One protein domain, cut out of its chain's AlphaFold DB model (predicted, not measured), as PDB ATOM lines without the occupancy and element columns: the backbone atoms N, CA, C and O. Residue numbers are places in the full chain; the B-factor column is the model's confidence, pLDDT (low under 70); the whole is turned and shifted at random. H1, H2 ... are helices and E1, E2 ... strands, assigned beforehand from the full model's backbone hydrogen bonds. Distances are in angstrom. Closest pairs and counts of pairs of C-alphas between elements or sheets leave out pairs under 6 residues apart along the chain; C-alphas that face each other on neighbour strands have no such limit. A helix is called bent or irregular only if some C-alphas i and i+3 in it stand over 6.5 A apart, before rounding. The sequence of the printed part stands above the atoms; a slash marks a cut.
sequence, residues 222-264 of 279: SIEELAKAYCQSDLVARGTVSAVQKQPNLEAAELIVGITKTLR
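What this domain is: This is residues 222 to 264 of the 279 residues of the protein "Meteorin-like protein" of Dufourea novaeangliae (UniProt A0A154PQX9). The model is a long two-stranded hairpin, E1 and E2, sharply bent near its open end, with one short helix, H1, set crosswise at that end. Most of H1, with Ser 222 before it, sticks out as residues 222 to 229, and the turn of the hairpin, residues 247 to 252, sticks out at the far end. The printed part has 43 residues, with one named helix and two named strands in the order H1, E1, E2; the sheet has the order E1 - E2 and is antiparallel, and the class is mixed, helices and strands. The whole is loose, with a radius of gyration of the C-alphas of 13.2 A, and elongated, spanning 34 by 21 by 19 A.

Where its parts are: Start at Ser 222 and go one residue on to C-alpha 223 at (142.107, 161.629, 158.745), where H1 begins; it runs through residues 223 to 232 and is 14.2 A long from first to last C-alpha. After residues 233 and 234, find C-alpha 235 at (132.996, 163.788, 143.761), the beginning of E1, residues 235 to 247, 24.6 A long. Past residues 248 to 251 you reach E2, residues 252 to 264, 27.0 A long, which ends with C-alpha 264 at (129.631, 165.524, 147.545).

How they stand to each other: Look first at E1 and E2, a hairpin of antiparallel neighbour strands with 162 degrees between their N-to-C directions. Near the turn, N 247 and O 252 are 2.8 A apart, within hydrogen-bond range; toward the other end, N 236 and O 264 are also within range at 2.8 A. E1 bends by 101 degrees at residue 238, and E2 bends by 97 degrees at residue 261; the C-alphas of Arg 238 and Lys 261 face each other at 5.1 A. Now turn to H1: its closest C-alpha to E1 is that of Tyr 230, 6.3 A from that of Val 236, while the two centres are 18.5 A apart. H1 and E2 are only just apart, with their closest C-alphas at 8.2 A. In H1 every O i to N i+4 pair is within hydrogen-bond range, and the helix is not bent.

The domain as a whole: The two C-alphas farthest apart are those of Glu 224, in H1, and Asn 249, in the turn of the hairpin, at 35.8 A. From the first to the last printed C-alpha, Ser 222 to Arg 264, it is 19.5 A. The printed part has no cut, and the links H1 to E1 and E1 to E2 are both tight. The mean pLDDT of the printed part is 91.6, and no printed residue is under 70.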
ATOM      1  N   SER A 222     145.689 159.274 156.310       88.81
ATOM      2  CA  SER A 222     145.319 159.844 157.613       88.81
ATOM      3  C   SER A 222     143.967 160.569 157.543       88.81
ATOM      4  O   SER A 222     143.453 160.861 156.458       88.81
ATOM      5  N   ILE A 223     143.377 160.891 158.700       92.12
ATOM      6  CA  ILE A 223     142.107 161.629 158.745       92.12
ATOM      7  C   ILE A 223     142.261 163.041 158.153       92.12
ATOM      8  O   ILE A 223     141.357 163.521 157.476       92.12
ATOM      9  N   GLU A 224     143.423 163.677 158.338       90.19
ATOM     10  CA  GLU A 224     143.752 164.990 157.775       90.19
ATOM     11  C   GLU A 224     143.908 164.922 156.251       90.19
ATOM     12  O   GLU A 224     143.380 165.775 155.533       90.19
ATOM     13  N   GLU A 225     144.590 163.893 155.741       85.06
ATOM     14  CA  GLU A 225     144.739 163.654 154.300       85.06
ATOM     15  C   GLU A 225     143.384 163.387 153.643       85.06
ATOM     16  O   GLU A 225     143.081 163.942 152.585       85.06
ATOM     17  N   LEU A 226     142.540 162.590 154.303       90.81
ATOM     18  CA  LEU A 226     141.189 162.295 153.842       90.81
ATOM     19  C   LEU A 226     140.296 163.542 153.859       90.81
ATOM     20  O   LEU A 226     139.580 163.789 152.890       90.81
ATOM     21  N   ALA A 227     140.352 164.353 154.920       91.56
ATOM     22  CA  ALA A 227     139.605 165.607 155.009       91.56
ATOM     23  C   ALA A 227     140.038 166.600 153.920       91.56
ATOM     24  O   ALA A 227     139.202 167.240 153.282       91.56
ATOM     25  N   LYS A 228     141.343 166.684 153.635       86.44
ATOM     26  CA  LYS A 228     141.862 167.497 152.532       86.44
ATOM     27  C   LYS A 228     141.355 166.997 151.177       86.44
ATOM     28  O   LYS A 228     140.864 167.804 150.388       86.44
ATOM     29  N   ALA A 229     141.413 165.689 150.927       87.56
ATOM     30  CA  ALA A 229     140.890 165.088 149.702       87.56
ATOM     31  C   ALA A 229     139.378 165.328 149.547       87.56
ATOM     32  O   ALA A 229     138.928 165.672 148.457       87.56
ATOM     33  N   TYR A 230     138.603 165.246 150.635       92.31
ATOM     34  CA  TYR A 230     137.171 165.568 150.646       92.31
ATOM     35  C   TYR A 230     136.901 167.003 150.168       92.31
ATOM     36  O   TYR A 230     136.000 167.255 149.364       92.31
ATOM     37  N   CYS A 231     137.689 167.961 150.660       90.88
ATOM     38  CA  CYS A 231     137.525 169.374 150.330       90.88
ATOM     39  C   CYS A 231     137.968 169.714 148.899       90.88
ATOM     40  O   CYS A 231     137.401 170.631 148.306       90.88
ATOM     41  N   GLN A 232     138.940 168.983 148.351       87.50
ATOM     42  CA  GLN A 232     139.533 169.253 147.037       87.50
ATOM     43  C   GLN A 232     138.928 168.436 145.889       87.50
ATOM     44  O   GLN A 232     139.226 168.726 144.737       87.50
ATOM     45  N   SER A 233     138.108 167.426 146.186       89.25
ATOM     46  CA  SER A 233     137.510 166.562 145.164       89.25
ATOM     47  C   SER A 233     136.112 167.026 144.770       89.25
ATOM     48  O   SER A 233     135.312 167.431 145.618       89.25
ATOM     49  N   ASP A 234     135.795 166.874 143.487       91.12
ATOM     50  CA  ASP A 234     134.489 167.232 142.923       91.12
ATOM     51  C   ASP A 234     133.423 166.163 143.188       91.12
ATOM     52  O   ASP A 234     132.237 166.471 143.278       91.12
ATOM     53  N   LEU A 235     133.846 164.911 143.384       92.75
ATOM     54  CA  LEU A 235     132.996 163.788 143.761       92.75
ATOM     55  C   LEU A 235     133.563 163.116 145.011       92.75
ATOM     56  O   LEU A 235     134.720 162.696 145.037       92.75
ATOM     57  N   VAL A 236     132.725 162.961 146.032       94.81
ATOM     58  CA  VAL A 236     133.038 162.176 147.226       94.81
ATOM     59  C   VAL A 236     131.874 161.245 147.516       94.81
ATOM     60  O   VAL A 236     130.738 161.687 147.694       94.81
ATOM     61  N   ALA A 237     132.158 159.951 147.607       94.81
ATOM     62  CA  ALA A 237     131.163 158.929 147.887       94.81
ATOM     63  C   ALA A 237     131.693 157.902 148.891       94.81
ATOM     64  O   ALA A 237     132.885 157.613 148.957       94.81
ATOM     65  N   ARG A 238     130.775 157.335 149.670       95.38
ATOM     66  CA  ARG A 238     130.996 156.182 150.537       95.38
ATOM     67  C   ARG A 238     130.474 154.942 149.829       95.38
ATOM     68  O   ARG A 238     129.321 154.911 149.396       95.38
ATOM     69  N   GLY A 239     131.277 153.893 149.775       95.31
ATOM     70  CA  GLY A 239     130.906 152.634 149.142       95.31
ATOM     71  C   GLY A 239     131.683 151.451 149.694       95.31
ATOM     72  O   GLY A 239     132.524 151.606 150.579       95.31
ATOM     73  N   THR A 240     131.388 150.274 149.163       95.94
ATOM     74  CA  THR A 240     132.114 149.031 149.435       95.94
ATOM     75  C   THR A 240     132.805 148.565 148.166       95.94
ATOM     76  O   THR A 240     132.206 148.597 147.092       95.94
ATOM     77  N   VAL A 241     134.050 148.109 148.274       94.88
ATOM     78  CA  VAL A 241     134.750 147.488 147.147       94.88
ATOM     79  C   VAL A 241     134.119 146.124 146.878       94.88
ATOM     80  O   VAL A 241     134.201 145.230 147.714       94.88
ATOM     81  N   SER A 242     133.477 145.981 145.724       94.06
ATOM     82  CA  SER A 242     132.815 144.747 145.304       94.06
ATOM     83  C   SER A 242     133.795 143.774 144.648       94.06
ATOM     84  O   SER A 242     133.685 142.570 144.851       94.06
ATOM     85  N   ALA A 243     134.746 144.280 143.853       94.38
ATOM     86  CA  ALA A 243     135.737 143.457 143.160       94.38
ATOM     87  C   ALA A 243     136.982 144.259 142.747       94.38
ATOM     88  O   ALA A 243     136.919 145.475 142.562       94.38
ATOM     89  N   VAL A 244     138.098 143.551 142.545       94.94
ATOM     90  CA  VAL A 244     139.330 144.066 141.927       94.94
ATOM     91  C   VAL A 244     139.653 143.185 140.723       94.94
ATOM     92  O   VAL A 244     139.971 142.008 140.887       94.94
ATOM     93  N   GLN A 245     139.565 143.733 139.512       94.75
ATOM     94  CA  GLN A 245     139.802 142.998 138.268       94.75
ATOM     95  C   GLN A 245     141.126 143.421 137.639       94.75
ATOM     96  O   GLN A 245     141.344 144.596 137.362       94.75
ATOM     97  N   LYS A 246     142.032 142.471 137.396       92.81
ATOM     98  CA  LYS A 246     143.315 142.764 136.741       92.81
ATOM     99  C   LYS A 246     143.120 142.864 135.227       92.81
ATOM    100  O   LYS A 246     142.579 141.945 134.621       92.81
ATOM    101  N   GLN A 247     143.611 143.946 134.633       89.81
ATOM    102  CA  GLN A 247     143.592 144.214 133.196       89.81
ATOM    103  C   GLN A 247     145.034 144.125 132.658       89.81
ATOM    104  O   GLN A 247     145.752 145.131 132.638       89.81
ATOM    105  N   PRO A 248     145.515 142.926 132.267       86.81
ATOM    106  CA  PRO A 248     146.924 142.710 131.921       86.81
ATOM    107  C   PRO A 248     147.367 143.504 130.686       86.81
ATOM    108  O   PRO A 248     148.497 143.971 130.624       86.81
ATOM    109  N   ASN A 249     146.462 143.725 129.735       85.44
ATOM    110  CA  ASN A 249     146.668 144.564 128.551       85.44
ATOM    111  C   ASN A 249     146.876 146.057 128.875       85.44
ATOM    112  O   ASN A 249     147.460 146.784 128.070       85.44
ATOM    113  N   LEU A 250     146.376 146.522 130.022       84.38
ATOM    114  CA  LEU A 250     146.523 147.898 130.496       84.38
ATOM    115  C   LEU A 250     147.669 148.062 131.495       84.38
ATOM    116  O   LEU A 250     147.982 149.204 131.827       84.38
ATOM    117  N   GLU A 251     148.264 146.957 131.964       83.12
ATOM    118  CA  GLU A 251     149.156 146.929 133.131       83.12
ATOM    119  C   GLU A 251     148.495 147.605 134.357       83.12
ATOM    120  O   GLU A 251     149.142 148.304 135.133       83.12
ATOM    121  N   ALA A 252     147.175 147.427 134.513       84.38
ATOM    122  CA  ALA A 252     146.361 148.112 135.518       84.38
ATOM    123  C   ALA A 252     145.369 147.162 136.212       84.38
ATOM    124  O   ALA A 252     145.132 146.038 135.764       84.38
ATOM    125  N   ALA A 253     144.767 147.625 137.308       89.06
ATOM    126  CA  ALA A 253     143.664 146.947 137.983       89.06
ATOM    127  C   ALA A 253     142.450 147.879 138.065       89.06
ATOM    128  O   ALA A 253     142.577 149.057 138.390       89.06
ATOM    129  N   GLU A 254     141.274 147.341 137.766       91.19
ATOM    130  CA  GLU A 254     139.997 148.032 137.847       91.19
ATOM    131  C   GLU A 254     139.324 147.722 139.186       91.19
ATOM    132  O   GLU A 254     139.131 146.559 139.552       91.19
ATOM    133  N   LEU A 255     138.975 148.778 139.918       92.50
ATOM    134  CA  LEU A 255     138.298 148.699 141.205       92.50
ATOM    135  C   LEU A 255     136.792 148.901 141.004       92.50
ATOM    136  O   LEU A 255     136.357 149.993 140.646       92.50
ATOM    137  N   ILE A 256     135.987 147.872 141.272       94.50
ATOM    138  CA  ILE A 256     134.525 147.990 141.262       94.50
ATOM    139  C   ILE A 256     134.068 148.368 142.664       94.50
ATOM    140  O   ILE A 256     134.232 147.590 143.605       94.50
ATOM    141  N   VAL A 257     133.453 149.544 142.797       95.00
ATOM    142  CA  VAL A 257     132.936 150.059 144.070       95.00
ATOM    143  C   VAL A 257     131.418 150.196 144.000       95.00
ATOM    144  O   VAL A 257     130.887 150.940 143.180       95.00
ATOM    145  N   GLY A 258     130.710 149.504 144.892       95.88
ATOM    146  CA  GLY A 258     129.285 149.716 145.127       95.88
ATOM    147  C   GLY A 258     129.071 150.961 145.984       95.88
ATOM    148  O   GLY A 258     129.386 150.956 147.175       95.88
ATOM    149  N   ILE A 259     128.553 152.039 145.394       96.00
ATOM    150  CA  ILE A 259     128.286 153.288 146.116       96.00
ATOM    151  C   ILE A 259     127.081 153.099 147.045       96.00
ATOM    152  O   ILE A 259     125.985 152.773 146.606       96.00
ATOM    153  N   THR A 260     127.288 153.343 148.339       96.38
ATOM    154  CA  THR A 260     126.240 153.303 149.377       96.38
ATOM    155  C   THR A 260     125.647 154.680 149.662       96.38
ATOM    156  O   THR A 260     124.472 154.789 149.996       96.38
ATOM    157  N   LYS A 261     126.456 155.742 149.557       96.69
ATOM    158  CA  LYS A 261     126.027 157.120 149.799       96.69
ATOM    159  C   LYS A 261     126.940 158.105 149.078       96.69
ATOM    160  O   LYS A 261     128.150 158.066 149.280       96.69
ATOM    161  N   THR A 262     126.373 159.042 148.326       95.25
ATOM    162  CA  THR A 262     127.112 160.200 147.798       95.25
ATOM    163  C   THR A 262     127.173 161.292 148.866       95.25
ATOM    164  O   THR A 262     126.161 161.608 149.492       95.25
ATOM    165  N   LEU A 263     128.366 161.826 149.127       93.81
ATOM    166  CA  LEU A 263     128.618 162.860 150.139       93.81
ATOM    167  C   LEU A 263     128.801 164.245 149.509       93.81
ATOM    168  O   LEU A 263     128.366 165.239 150.082       93.81
ATOM    169  N   ARG A 264     129.418 164.302 148.325       90.88
ATOM    170  CA  ARG A 264     129.631 165.524 147.545       90.88
ATOM    171  C   ARG A 264     129.616 165.189 146.061       90.88
ATOM    172  O   ARG A 264     130.191 164.179 145.673       90.88
TER     173      ARG A 264